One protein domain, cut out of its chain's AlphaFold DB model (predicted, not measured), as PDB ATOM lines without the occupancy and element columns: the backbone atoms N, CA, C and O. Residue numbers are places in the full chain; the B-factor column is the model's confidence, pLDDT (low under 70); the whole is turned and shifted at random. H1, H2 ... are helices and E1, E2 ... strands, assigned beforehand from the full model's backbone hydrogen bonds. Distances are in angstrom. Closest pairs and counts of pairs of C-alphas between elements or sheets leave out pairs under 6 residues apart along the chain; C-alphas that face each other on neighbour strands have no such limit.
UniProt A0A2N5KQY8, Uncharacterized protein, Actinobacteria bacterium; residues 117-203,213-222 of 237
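This is residues 117 to 203 and 213 to 222 of the 237 residues of an uncharacterized protein of Actinobacteria bacterium (UniProt A0A2N5KQY8). A small antiparallel sheet is built on three long strands, E3, E4 and E5, with a long helix, H1, behind it and only grazing it. The short strand E2 and the loop of residues 149 to 160 lie on the same side of the sheet as H1, which leaves the sheet's other face bare; E1 extends one edge, and E6 meets E5 only at a point at the other edge. The 97 printed residues hold one named helix and six named strands, in the order H1 E1 E2 E3 E4 E5 E6; the class is mixed, helices and strands. The sheet's order is E1, E3, E4, E5, E6, antiparallel from E1 to E5. The whole is compact, with a radius of gyration of the C-alphas of 13.0 A and spans of 42 by 30 by 21 A.

H1, residues 117 to 139, has every O i to N i+4 pair within hydrogen-bond range. E1, residues 146 to 148, is an edge strand. E2, residues 161 to 163, pairs with no named strand, but residues 154 to 155 pair with it, antiparallel. The closest C-alphas of H1 and E2 are those of Ala 128 and Val 163, 6.2 A apart. E3, residues 170 to 176, is antiparallel to E1 at 156 degrees, with N 148 and O 171 2.8 A apart. E3 and E4, residues 180 to 187, form an antiparallel hairpin at 160 degrees, with N 172 and O 184 2.8 A apart. E4 and E5, residues 191 to 198, form another at 163 degrees, with N 185 and O 193 2.8 A apart. E3, E4 and E5 make a meander, each strand the antiparallel neighbour of the one before. E6, residues 219 to 221, meets E5 only at a point, where C-alphas 195 and 219 face each other, 5.7 A apart. H1 is on the sheet but only grazes it with residues 121 to 133; the closest C-alphas of H1 and E4 are those of Leu 125 and Gly 185, 7.4 A apart. H1 and E5 are near each other, with 7 pairs of C-alphas within 10 A. E2 is apart from E4.

H1 begins at C-alpha 117, (29.018, -18.962, -25.598), and is 32.8 A long. E1 is 6.4 A, E2 5.8 A and E3 18.9 A long. E4 begins at C-alpha 180, (16.301, 6.801, -18.335); E4 and E5 are each 23.1 A long. E6, 6.3 A long, ends at C-alpha 221, (29.855, -7.593, -15.296).

The two C-alphas farthest apart are those of Ser 189 and Leu 203, 42.5 A. Residues 204 to 212 are not printed, and C-alphas 203 and 213 are 12.2 A apart across the cut. The link from E1 to E2 is long, with 12 residues. The sheet is strongly twisted, but only just: its C-alphas lie up to 4.5 A off their best plane. The mean pLDDT of the printed part is 71.0; 35 residues are under 70, among them residues 188 to 203 and 213 to 222.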
ATOM      1  N   GLU A 117      30.454 -19.167 -25.781       65.31
ATOM      2  CA  GLU A 117      29.018 -18.962 -25.598       65.31
ATOM      3  C   GLU A 117      28.706 -17.660 -24.845       65.31
ATOM      4  O   GLU A 117      27.719 -16.994 -25.159       65.31
ATOM      5  N   ARG A 118      29.574 -17.227 -23.915       65.62
ATOM      6  CA  ARG A 118      29.467 -15.889 -23.301       65.62
ATOM      7  C   ARG A 118      29.634 -14.782 -24.336       65.62
ATOM      8  O   ARG A 118      28.876 -13.816 -24.316       65.62
ATOM      9  N   ALA A 119      30.596 -14.925 -25.251       72.19
ATOM     10  CA  ALA A 119      30.790 -13.963 -26.330       72.19
ATOM     11  C   ALA A 119      29.553 -13.884 -27.241       72.19
ATOM     12  O   ALA A 119      29.124 -12.787 -27.593       72.19
ATOM     13  N   ARG A 120      28.928 -15.027 -27.556       74.75
ATOM     14  CA  ARG A 120      27.710 -15.080 -28.375       74.75
ATOM     15  C   ARG A 120      26.520 -14.375 -27.716       74.75
ATOM     16  O   ARG A 120      25.864 -13.582 -28.384       74.75
ATOM     17  N   LEU A 121      26.281 -14.608 -26.424       68.94
ATOM     18  CA  LEU A 121      25.219 -13.917 -25.676       68.94
ATOM     19  C   LEU A 121      25.447 -12.404 -25.623       68.94
ATOM     20  O   LEU A 121      24.509 -11.628 -25.778       68.94
ATOM     21  N   ASN A 122      26.701 -11.979 -25.453       72.31
ATOM     22  CA  ASN A 122      27.040 -10.558 -25.440       72.31
ATOM     23  C   ASN A 122      26.783  -9.908 -26.814       72.31
ATOM     24  O   ASN A 122      26.257  -8.803 -26.888       72.31
ATOM     25  N   ILE A 123      27.083 -10.618 -27.908       79.12
ATOM     26  CA  ILE A 123      26.765 -10.169 -29.272       79.12
ATOM     27  C   ILE A 123      25.248 -10.081 -29.486       79.12
ATOM     28  O   ILE A 123      24.787  -9.083 -30.031       79.12
ATOM     29  N   GLU A 124      24.470 -11.080 -29.051       76.31
ATOM     30  CA  GLU A 124      23.001 -11.051 -29.142       76.31
ATOM     31  C   GLU A 124      22.407  -9.858 -28.391       76.31
ATOM     32  O   GLU A 124      21.558  -9.148 -28.932       76.31
ATOM     33  N   LEU A 125      22.893  -9.597 -27.178       72.12
ATOM     34  CA  LEU A 125      22.437  -8.475 -26.368       72.12
ATOM     35  C   LEU A 125      22.805  -7.131 -27.009       72.12
ATOM     36  O   LEU A 125      21.957  -6.248 -27.101       72.12
ATOM     37  N   LEU A 126      24.027  -6.984 -27.533       79.19
ATOM     38  CA  LEU A 126      24.430  -5.787 -28.278       79.19
ATOM     39  C   LEU A 126      23.590  -5.580 -29.546       79.19
ATOM     40  O   LEU A 126      23.245  -4.446 -29.871       79.19
ATOM     41  N   LEU A 127      23.216  -6.654 -30.245       84.00
ATOM     42  CA  LEU A 127      22.320  -6.603 -31.404       84.00
ATOM     43  C   LEU A 127      20.902  -6.173 -31.016       84.00
ATOM     44  O   LEU A 127      20.298  -5.367 -31.727       84.00
ATOM     45  N   ALA A 128      20.382  -6.685 -29.898       74.50
ATOM     46  CA  ALA A 128      19.091  -6.280 -29.354       74.50
ATOM     47  C   ALA A 128      19.096  -4.789 -28.993       74.50
ATOM     48  O   ALA A 128      18.210  -4.056 -29.432       74.50
ATOM     49  N   VAL A 129      20.142  -4.325 -28.299       78.69
ATOM     50  CA  VAL A 129      20.342  -2.908 -27.963       78.69
ATOM     51  C   VAL A 129      20.458  -2.049 -29.226       78.69
ATOM     52  O   VAL A 129      19.794  -1.025 -29.318       78.69
ATOM     53  N   ALA A 130      21.223  -2.467 -30.238       82.62
ATOM     54  CA  ALA A 130      21.396  -1.699 -31.473       82.62
ATOM     55  C   ALA A 130      20.098  -1.576 -32.292       82.62
ATOM     56  O   ALA A 130      19.764  -0.491 -32.775       82.62
ATOM     57  N   ARG A 131      19.329  -2.668 -32.434       82.00
ATOM     58  CA  ARG A 131      17.999  -2.620 -33.077       82.00
ATOM     59  C   ARG A 131      17.072  -1.682 -32.327       82.00
ATOM     60  O   ARG A 131      16.355  -0.888 -32.932       82.00
ATOM     61  N   TYR A 132      17.132  -1.745 -31.013       73.69
ATOM     62  CA  TYR A 132      16.333  -0.915 -30.152       73.69
ATOM     63  C   TYR A 132      16.722   0.579 -30.232       73.69
ATOM     64  O   TYR A 132      15.847   1.430 -30.378       73.69
ATOM     65  N   GLU A 133      18.014   0.920 -30.267       76.44
ATOM     66  CA  GLU A 133      18.477   2.295 -30.510       76.44
ATOM     67  C   GLU A 133      17.993   2.831 -31.861       76.44
ATOM     68  O   GLU A 133      17.601   3.996 -31.973       76.44
ATOM     69  N   SER A 134      18.009   1.983 -32.895       80.38
ATOM     70  CA  SER A 134      17.512   2.367 -34.216       80.38
ATOM     71  C   SER A 134      16.017   2.686 -34.184       80.38
ATOM     72  O   SER A 134      15.592   3.662 -34.799       80.38
ATOM     73  N   PHE A 135      15.240   1.936 -33.397       75.62
ATOM     74  CA  PHE A 135      13.818   2.189 -33.207       75.62
ATOM     75  C   PHE A 135      13.566   3.486 -32.438       75.62
ATOM     76  O   PHE A 135      12.793   4.316 -32.910       75.62
ATOM     77  N   LEU A 136      14.264   3.717 -31.320       78.50
ATOM     78  CA  LEU A 136      14.143   4.955 -30.541       78.50
ATOM     79  C   LEU A 136      14.386   6.211 -31.380       78.50
ATOM     80  O   LEU A 136      13.714   7.223 -31.195       78.50
ATOM     81  N   ARG A 137      15.345   6.153 -32.312       76.44
ATOM     82  CA  ARG A 137      15.633   7.271 -33.225       76.44
ATOM     83  C   ARG A 137      14.495   7.562 -34.202       76.44
ATOM     84  O   ARG A 137      14.392   8.698 -34.653       76.44
ATOM     85  N   VAL A 138      13.686   6.560 -34.544       77.75
ATOM     86  CA  VAL A 138      12.592   6.678 -35.517       77.75
ATOM     87  C   VAL A 138      11.261   6.982 -34.831       77.75
ATOM     88  O   VAL A 138      10.529   7.849 -35.298       77.75
ATOM     89  N   SER A 139      10.934   6.288 -33.737       75.50
ATOM     90  CA  SER A 139       9.634   6.401 -33.065       75.50
ATOM     91  C   SER A 139       9.573   7.534 -32.040       75.50
ATOM     92  O   SER A 139       8.490   8.044 -31.767       75.50
ATOM     93  N   GLY A 140      10.713   7.908 -31.445       74.38
ATOM     94  CA  GLY A 140      10.792   8.877 -30.348       74.38
ATOM     95  C   GLY A 140      10.256   8.376 -28.999       74.38
ATOM     96  O   GLY A 140      10.494   9.036 -27.990       74.38
ATOM     97  N   ASN A 141       9.604   7.210 -28.960       74.00
ATOM     98  CA  ASN A 141       8.980   6.656 -27.761       74.00
ATOM     99  C   ASN A 141       9.765   5.450 -27.239       74.00
ATOM    100  O   ASN A 141      10.121   4.546 -28.001       74.00
ATOM    101  N   GLY A 142       9.999   5.438 -25.926       70.94
ATOM    102  CA  GLY A 142      10.526   4.278 -25.218       70.94
ATOM    103  C   GLY A 142       9.520   3.117 -25.168       70.94
ATOM    104  O   GLY A 142       8.322   3.328 -25.352       70.94
ATOM    105  N   PRO A 143      10.000   1.882 -24.962       74.31
ATOM    106  CA  PRO A 143       9.193   0.727 -24.642       74.31
ATOM    107  C   PRO A 143       8.638   0.935 -23.239       74.31
ATOM    108  O   PRO A 143       9.257   1.596 -22.408       74.31
ATOM    109  N   GLU A 144       7.484   0.347 -22.987       81.44
ATOM    110  CA  GLU A 144       6.914   0.346 -21.649       81.44
ATOM    111  C   GLU A 144       7.821  -0.440 -20.690       81.44
ATOM    112  O   GLU A 144       8.486  -1.404 -21.081       81.44
ATOM    113  N   ALA A 145       7.857  -0.045 -19.419       83.31
ATOM    114  CA  ALA A 145       8.492  -0.869 -18.401       83.31
ATOM    115  C   ALA A 145       7.857  -2.270 -18.385       83.31
ATOM    116  O   ALA A 145       6.633  -2.425 -18.363       83.31
ATOM    117  N   GLY A 146       8.684  -3.312 -18.397       86.94
ATOM    118  CA  GLY A 146       8.185  -4.673 -18.514       86.94
ATOM    119  C   GLY A 146       9.260  -5.731 -18.692       86.94
ATOM    120  O   GLY A 146      10.450  -5.450 -18.817       86.94
ATOM    121  N   VAL A 147       8.808  -6.985 -18.700       86.88
ATOM    122  CA  VAL A 147       9.652  -8.161 -18.923       86.88
ATOM    123  C   VAL A 147       9.373  -8.715 -20.314       86.88
ATOM    124  O   VAL A 147       8.255  -9.138 -20.629       86.88
ATOM    125  N   TYR A 148      10.417  -8.742 -21.133       86.88
ATOM    126  CA  TYR A 148      10.379  -9.178 -22.517       86.88
ATOM    127  C   TYR A 148      11.128 -10.494 -22.695       86.88
ATOM    128  O   TYR A 148      12.250 -10.679 -22.222       86.88
ATOM    129  N   THR A 149      10.496 -11.416 -23.407       88.88
ATOM    130  CA  THR A 149      10.991 -12.771 -23.690       88.88
ATOM    131  C   THR A 149      10.701 -13.120 -25.146       88.88
ATOM    132  O   THR A 149      10.037 -12.358 -25.849       88.88
ATOM    133  N   ALA A 150      11.144 -14.284 -25.622       88.19
ATOM    134  CA  ALA A 150      10.778 -14.763 -26.956       88.19
ATOM    135  C   ALA A 150       9.248 -14.844 -27.163       88.19
ATOM    136  O   ALA A 150       8.743 -14.504 -28.233       88.19
ATOM    137  N   ALA A 151       8.500 -15.226 -26.118       89.44
ATOM    138  CA  ALA A 151       7.036 -15.290 -26.135       89.44
ATOM    139  C   ALA A 151       6.367 -13.907 -26.016       89.44
ATOM    140  O   ALA A 151       5.272 -13.696 -26.543       89.44
ATOM    141  N   ASN A 152       7.031 -12.956 -25.352       89.94
ATOM    142  CA  ASN A 152       6.569 -11.581 -25.188       89.94
ATOM    143  C   ASN A 152       7.620 -10.583 -25.713       89.94
ATOM    144  O   ASN A 152       8.358 -10.002 -24.914       89.94
ATOM    145  N   PRO A 153       7.746 -10.412 -27.044       90.88
ATOM    146  CA  PRO A 153       8.745  -9.524 -27.630       90.88
ATOM    147  C   PRO A 153       8.392  -8.048 -27.410       90.88
ATOM    148  O   PRO A 153       7.232  -7.703 -27.182       90.88
ATOM    149  N   ILE A 154       9.378  -7.160 -27.566       86.31
ATOM    150  CA  ILE A 154       9.135  -5.712 -27.607       86.31
ATOM    151  C   ILE A 154       8.409  -5.404 -28.917       86.31
ATOM    152  O   ILE A 154       8.927  -5.704 -30.000       86.31
ATOM    153  N   ARG A 155       7.212  -4.820 -28.824       87.94
ATOM    154  CA  ARG A 155       6.340  -4.537 -29.968       87.94
ATOM    155  C   ARG A 155       6.226  -3.044 -30.233       87.94
ATOM    156  O   ARG A 155       6.264  -2.228 -29.319       87.94
ATOM    157  N   GLU A 156       6.055  -2.712 -31.503       83.38
ATOM    158  CA  GLU A 156       5.590  -1.401 -31.940       83.38
ATOM    159  C   GLU A 156       4.139  -1.162 -31.493       83.38
ATOM    160  O   GLU A 156       3.396  -2.124 -31.269       83.38
ATOM    161  N   PRO A 157       3.675   0.101 -31.483       78.75
ATOM    162  CA  PRO A 157       2.264   0.427 -31.263       78.75
ATOM    163  C   PRO A 157       1.306  -0.259 -32.254       78.75
ATOM    164  O   PRO A 157       0.140  -0.470 -31.944       78.75
ATOM    165  N   ASN A 158       1.789  -0.632 -33.446       84.31
ATOM    166  CA  ASN A 158       1.024  -1.388 -34.447       84.31
ATOM    167  C   ASN A 158       1.004  -2.915 -34.188       84.31
ATOM    168  O   ASN A 158       0.452  -3.665 -34.990       84.31
ATOM    169  N   GLY A 159       1.629  -3.385 -33.103       84.31
ATOM    170  CA  GLY A 159       1.677  -4.789 -32.696       84.31
ATOM    171  C   GLY A 159       2.820  -5.619 -33.291       84.31
ATOM    172  O   GLY A 159       2.971  -6.786 -32.910       84.31
ATOM    173  N   ARG A 160       3.642  -5.060 -34.191       86.75
ATOM    174  CA  ARG A 160       4.762  -5.766 -34.834       86.75
ATOM    175  C   ARG A 160       5.958  -5.909 -33.879       86.75
ATOM    176  O   ARG A 160       6.329  -4.927 -33.241       86.75
ATOM    177  N   PRO A 161       6.607  -7.085 -33.782       85.88
ATOM    178  CA  PRO A 161       7.793  -7.251 -32.940       85.88
ATOM    179  C   PRO A 161       9.019  -6.538 -33.537       85.88
ATOM    180  O   PRO A 161       9.367  -6.759 -34.697       85.88
ATOM    181  N   ILE A 162       9.686  -5.714 -32.725       84.31
ATOM    182  CA  ILE A 162      10.928  -4.986 -33.057       84.31
ATOM    183  C   ILE A 162      12.135  -5.790 -32.583       84.31
ATOM    184  O   ILE A 162      13.111  -5.999 -33.309       84.31
ATOM    185  N   VAL A 163      12.056  -6.238 -31.330       85.38
ATOM    186  CA  VAL A 163      13.100  -6.999 -30.656       85.38
ATOM    187  C   VAL A 163      12.459  -8.254 -30.098       85.38
ATOM    188  O   VAL A 163      11.610  -8.190 -29.211       85.38
ATOM    189  N   THR A 164      12.896  -9.392 -30.627       87.69
ATOM    190  CA  THR A 164      12.542 -10.717 -30.122       87.69
ATOM    191  C   THR A 164      13.778 -11.289 -29.434       87.69
ATOM    192  O   THR A 164      14.727 -11.654 -30.132       87.69
ATOM    193  N   PRO A 165      13.815 -11.312 -28.090       83.56
ATOM    194  CA  PRO A 165      14.870 -11.986 -27.341       83.56
ATOM    195  C   PRO A 165      14.948 -13.470 -27.719       83.56
ATOM    196  O   PRO A 165      13.942 -14.060 -28.114       83.56
ATOM    197  N   SER A 166      16.128 -14.080 -27.590       81.56
ATOM    198  CA  SER A 166      16.256 -15.537 -27.699       81.56
ATOM    199  C   SER A 166      15.578 -16.226 -26.506       81.56
ATOM    200  O   SER A 166      15.410 -15.615 -25.452       81.56
ATOM    201  N   ASP A 167      15.214 -17.507 -26.636       81.56
ATOM    202  CA  ASP A 167      14.506 -18.263 -25.580       81.56
ATOM    203  C   ASP A 167      15.262 -18.295 -24.241       81.56
ATOM    204  O   ASP A 167      14.678 -18.488 -23.180       81.56
ATOM    205  N   SER A 168      16.579 -18.085 -24.288       73.75
ATOM    206  CA  SER A 168      17.462 -18.069 -23.119       73.75
ATOM    207  C   SER A 168      17.685 -16.681 -22.507       73.75
ATOM    208  O   SER A 168      18.441 -16.556 -21.540       73.75
ATOM    209  N   LEU A 169      17.084 -15.634 -23.083       77.25
ATOM    210  CA  LEU A 169      17.299 -14.244 -22.701       77.25
ATOM    211  C   LEU A 169      15.984 -13.600 -22.259       77.25
ATOM    212  O   LEU A 169      15.043 -13.453 -23.033       77.25
ATOM    213  N   THR A 170      15.958 -13.150 -21.009       81.44
ATOM    214  CA  THR A 170      14.899 -12.276 -20.494       81.44
ATOM    215  C   THR A 170      15.427 -10.851 -20.441       81.44
ATOM    216  O   THR A 170      16.474 -10.635 -19.836       81.44
ATOM    217  N   ILE A 171      14.731  -9.905 -21.076       81.38
ATOM    218  CA  ILE A 171      15.060  -8.476 -21.040       81.38
ATOM    219  C   ILE A 171      14.065  -7.771 -20.121       81.38
ATOM    220  O   ILE A 171      12.885  -7.695 -20.448       81.38
ATOM    221  N   THR A 172      14.528  -7.229 -19.003       81.25
ATOM    222  CA  THR A 172      13.713  -6.366 -18.139       81.25
ATOM    223  C   THR A 172      13.995  -4.915 -18.485       81.25
ATOM    224  O   THR A 172      15.156  -4.513 -18.515       81.25
ATOM    225  N   VAL A 173      12.949  -4.145 -18.758       82.00
ATOM    226  CA  VAL A 173      13.005  -2.691 -18.912       82.00
ATOM    227  C   VAL A 173      12.372  -2.075 -17.674       82.00
ATOM    228  O   VAL A 173      11.215  -2.354 -17.369       82.00
ATOM    229  N   GLU A 174      13.127  -1.240 -16.970       80.00
ATOM    230  CA  GLU A 174      12.615  -0.438 -15.858       80.00
ATOM    231  C   GLU A 174      12.602   1.039 -16.249       80.00
ATOM    232  O   GLU A 174      13.630   1.563 -16.689       80.00
ATOM    233  N   ASP A 175      11.456   1.697 -16.058       73.75
ATOM    234  CA  ASP A 175      11.330   3.146 -16.203       73.75
ATOM    235  C   ASP A 175      11.985   3.838 -15.009       73.75
ATOM    236  O   ASP A 175      11.626   3.606 -13.851       73.75
ATOM    237  N   MET A 176      12.942   4.721 -15.288       74.56
ATOM    238  CA  MET A 176      13.567   5.566 -14.280       74.56
ATOM    239  C   MET A 176      13.055   7.012 -14.392       74.56
ATOM    240  O   MET A 176      12.768   7.498 -15.489       74.56
ATOM    241  N   PRO A 177      12.974   7.744 -13.264       68.38
ATOM    242  CA  PRO A 177      12.297   9.044 -13.176       68.38
ATOM    243  C   PRO A 177      12.889  10.173 -14.043       68.38
ATOM    244  O   PRO A 177      12.268  11.225 -14.161       68.38
ATOM    245  N   GLU A 178      14.056   9.985 -14.670       68.31
ATOM    246  CA  GLU A 178      14.712  10.983 -15.534       68.31
ATOM    247  C   GLU A 178      14.560  10.718 -17.048       68.31
ATOM    248  O   GLU A 178      15.315  11.272 -17.849       68.31
ATOM    249  N   GLY A 179      13.620   9.862 -17.473       61.28
ATOM    250  CA  GLY A 179      13.578   9.402 -18.873       61.28
ATOM    251  C   GLY A 179      14.778   8.509 -19.208       61.28
ATOM    252  O   GLY A 179      15.241   8.428 -20.345       61.28
ATOM    253  N   GLU A 180      15.333   7.871 -18.183       65.94
ATOM    254  CA  GLU A 180      16.301   6.801 -18.335       65.94
ATOM    255  C   GLU A 180      15.559   5.477 -18.271       65.94
ATOM    256  O   GLU A 180      14.543   5.355 -17.588       65.94
ATOM    257  N   PHE A 181      16.079   4.475 -18.961       67.88
ATOM    258  CA  PHE A 181      15.576   3.123 -18.823       67.88
ATOM    259  C   PHE A 181      16.756   2.170 -18.714       67.88
ATOM    260  O   PHE A 181      17.810   2.339 -19.339       67.88
ATOM    261  N   THR A 182      16.595   1.171 -17.861       70.75
ATOM    262  CA  THR A 182      17.615   0.143 -17.670       70.75
ATOM    263  C   THR A 182      17.149  -1.116 -18.370       70.75
ATOM    264  O   THR A 182      16.045  -1.576 -18.111       70.75
ATOM    265  N   MET A 183      17.985  -1.662 -19.255       68.75
ATOM    266  CA  MET A 183      17.779  -2.981 -19.842       68.75
ATOM    267  C   MET A 183      18.629  -4.005 -19.101       68.75
ATOM    268  O   MET A 183      19.859  -3.940 -19.120       68.75
ATOM    269  N   GLU A 184      17.980  -4.978 -18.476       71.12
ATOM    270  CA  GLU A 184      18.651  -6.111 -17.850       71.12
ATOM    271  C   GLU A 184      18.424  -7.393 -18.634       71.12
ATOM    272  O   GLU A 184      17.292  -7.822 -18.805       71.12
ATOM    273  N   GLY A 185      19.504  -8.025 -19.082       70.94
ATOM    274  CA  GLY A 185      19.494  -9.367 -19.643       70.94
ATOM    275  C   GLY A 185      19.761 -10.405 -18.556       70.94
ATOM    276  O   GLY A 185      20.864 -10.441 -18.004       70.94
ATOM    277  N   LYS A 186      18.801 -11.288 -18.277       72.56
ATOM    278  CA  LYS A 186      19.007 -12.468 -17.424       72.56
ATOM    279  C   LYS A 186      19.011 -13.734 -18.270       72.56
ATOM    280  O   LYS A 186      18.093 -13.959 -19.056       72.56
ATOM    281  N   ASN A 187      20.024 -14.574 -18.057       73.12
ATOM    282  CA  ASN A 187      20.050 -15.944 -18.562       73.12
ATOM    283  C   ASN A 187      20.063 -16.908 -17.371       73.12
ATOM    284  O   ASN A 187      20.975 -16.850 -16.540       73.12
ATOM    285  N   GLU A 188      19.062 -17.792 -17.301       64.12
ATOM    286  CA  GLU A 188      18.847 -18.733 -16.188       64.12
ATOM    287  C   GLU A 188      20.087 -19.558 -15.845       64.12
ATOM    288  O   GLU A 188      20.327 -19.883 -14.685       64.12
ATOM    289  N   SER A 189      20.914 -19.854 -16.843       56.62
ATOM    290  CA  SER A 189      22.082 -20.703 -16.662       56.62
ATOM    291  C   SER A 189      23.348 -19.948 -16.229       56.62
ATOM    292  O   SER A 189      24.296 -20.588 -15.772       56.62
ATOM    293  N   ARG A 190      23.448 -18.621 -16.443       58.75
ATOM    294  CA  ARG A 190      24.772 -17.974 -16.629       58.75
ATOM    295  C   ARG A 190      24.952 -16.549 -16.099       58.75
ATOM    296  O   ARG A 190      26.072 -16.042 -16.182       58.75
ATOM    297  N   GLY A 191      23.921 -15.938 -15.513       62.91
ATOM    298  CA  GLY A 191      24.041 -14.682 -14.761       62.91
ATOM    299  C   GLY A 191      23.253 -13.503 -15.338       62.91
ATOM    300  O   GLY A 191      22.380 -13.673 -16.191       62.91
ATOM    301  N   TYR A 192      23.560 -12.313 -14.817       63.56
ATOM    302  CA  TYR A 192      22.848 -11.063 -15.080       63.56
ATOM    303  C   TYR A 192      23.758 -10.072 -15.805       63.56
ATOM    304  O   TYR A 192      24.930  -9.918 -15.453       63.56
ATOM    305  N   PHE A 193      23.199  -9.364 -16.781       67.31
ATOM    306  CA  PHE A 193      23.849  -8.271 -17.489       67.31
ATOM    307  C   PHE A 193      22.945  -7.048 -17.415       67.31
ATOM    308  O   PHE A 193      21.769  -7.139 -17.746       67.31
ATOM    309  N   ARG A 194      23.489  -5.903 -17.003       65.75
ATOM    310  CA  ARG A 194      22.756  -4.635 -16.943       65.75
ATOM    311  C   ARG A 194      23.353  -3.669 -17.958       65.75
ATOM    312  O   ARG A 194      24.563  -3.440 -17.952       65.75
ATOM    313  N   VAL A 195      22.504  -3.105 -18.809       68.12
ATOM    314  CA  VAL A 195      22.828  -2.008 -19.718       68.12
ATOM    315  C   VAL A 195      21.946  -0.825 -19.362       68.12
ATOM    316  O   VAL A 195      20.723  -0.889 -19.448       68.12
ATOM    317  N   LEU A 196      22.580   0.266 -18.950       65.38
ATOM    318  CA  LEU A 196      21.887   1.503 -18.618       65.38
ATOM    319  C   LEU A 196      21.803   2.378 -19.871       65.38
ATOM    320  O   LEU A 196      22.829   2.709 -20.472       65.38
ATOM    321  N   LEU A 197      20.584   2.720 -20.279       66.56
ATOM    322  CA  LEU A 197      20.306   3.482 -21.488       66.56
ATOM    323  C   LEU A 197      19.739   4.846 -21.069       66.56
ATOM    324  O   LEU A 197      18.630   4.969 -20.556       66.56
ATOM    325  N   ARG A 198      20.540   5.901 -21.252       62.91
ATOM    326  CA  ARG A 198      20.157   7.274 -20.892       62.91
ATOM    327  C   ARG A 198      19.603   8.004 -22.109       62.91
ATOM    328  O   ARG A 198      20.367   8.346 -23.019       62.91
ATOM    329  N   GLN A 199      18.306   8.301 -22.112       60.00
ATOM    330  CA  GLN A 199      17.699   9.153 -23.131       60.00
ATOM    331  C   GLN A 199      18.021  10.615 -22.787       60.00
ATOM    332  O   GLN A 199      17.393  11.247 -21.943       60.00
ATOM    333  N   ARG A 200      19.061  11.188 -23.407       53.25
ATOM    334  CA  ARG A 200      19.321  12.628 -23.255       53.25
ATOM    335  C   ARG A 200      18.254  13.415 -24.010       53.25
ATOM    336  O   ARG A 200      18.432  13.720 -25.189       53.25
ATOM    337  N   HIS A 201      17.202  13.826 -23.309       49.31
ATOM    338  CA  HIS A 201      16.397  14.966 -23.722       49.31
ATOM    339  C   HIS A 201      17.288  16.211 -23.691       49.31
ATOM    340  O   HIS A 201      17.451  16.878 -22.671       49.31
ATOM    341  N   ARG A 202      17.925  16.530 -24.822       43.12
ATOM    342  CA  ARG A 202      18.428  17.884 -25.031       43.12
ATOM    343  C   ARG A 202      17.201  18.791 -25.051       43.12
ATOM    344  O   ARG A 202      16.475  18.810 -26.039       43.12
ATOM    345  N   LEU A 203      16.994  19.525 -23.959       41.22
ATOM    346  CA  LEU A 203      16.186  20.742 -23.906       41.22
ATOM    347  C   LEU A 203      16.781  21.744 -24.907       41.22
ATOM    348  O   LEU A 203      17.551  22.634 -24.553       41.22
ATOM    349  N   ALA A 213      21.271  11.629 -30.029       35.75
ATOM    350  CA  ALA A 213      21.360  10.820 -28.816       35.75
ATOM    351  C   ALA A 213      22.758  10.178 -28.753       35.75
ATOM    352  O   ALA A 213      23.097   9.327 -29.575       35.75
ATOM    353  N   THR A 214      23.596  10.624 -27.814       34.22
ATOM    354  CA  THR A 214      24.882   9.983 -27.501       34.22
ATOM    355  C   THR A 214      24.668   9.093 -26.289       34.22
ATOM    356  O   THR A 214      24.463   9.600 -25.185       34.22
ATOM    357  N   LEU A 215      24.666   7.782 -26.508       39.47
ATOM    358  CA  LEU A 215      24.348   6.801 -25.485       39.47
ATOM    359  C   LEU A 215      25.633   6.136 -24.980       39.47
ATOM    360  O   LEU A 215      26.533   5.814 -25.754       39.47
ATOM    361  N   ARG A 216      25.754   6.002 -23.656       34.84
ATOM    362  CA  ARG A 216      26.933   5.436 -22.997       34.84
ATOM    363  C   ARG A 216      26.562   4.056 -22.468       34.84
ATOM    364  O   ARG A 216      26.018   3.944 -21.378       34.84
ATOM    365  N   VAL A 217      26.841   3.023 -23.255       37.19
ATOM    366  CA  VAL A 217      26.639   1.628 -22.851       37.19
ATOM    367  C   VAL A 217      27.679   1.289 -21.783       37.19
ATOM    368  O   VAL A 217      28.862   1.129 -22.082       37.19
ATOM    369  N   ILE A 218      27.256   1.219 -20.521       37.53
ATOM    370  CA  ILE A 218      28.094   0.725 -19.425       37.53
ATOM    371  C   ILE A 218      27.723  -0.739 -19.210       37.53
ATOM    372  O   ILE A 218      26.731  -1.038 -18.553       37.53
ATOM    373  N   VAL A 219      28.509  -1.652 -19.781       40.25
ATOM    374  CA  VAL A 219      28.388  -3.083 -19.480       40.25
ATOM    375  C   VAL A 219      29.109  -3.332 -18.162       40.25
ATOM    376  O   VAL A 219      30.338  -3.378 -18.123       40.25
ATOM    377  N   MET A 220      28.359  -3.465 -17.068       36.81
ATOM    378  CA  MET A 220      28.928  -3.923 -15.802       36.81
ATOM    379  C   MET A 220      28.805  -5.445 -15.719       36.81
ATOM    380  O   MET A 220      27.684  -5.955 -15.655       36.81
ATOM    381  N   PRO A 221      29.918  -6.201 -15.702       39.75
ATOM    382  CA  PRO A 221      29.855  -7.593 -15.296       39.75
ATOM    383  C   PRO A 221      29.510  -7.621 -13.805       39.75
ATOM    384  O   PRO A 221      30.350  -7.307 -12.961       39.75
ATOM    385  N   LEU A 222      28.272  -7.984 -13.467       44.47
ATOM    386  CA  LEU A 222      27.902  -8.285 -12.088       44.47
ATOM    387  C   LEU A 222      28.626  -9.576 -11.692       44.47
ATOM    388  O   LEU A 222      28.152 -10.686 -11.933       44.47
TER     389      LEU A 222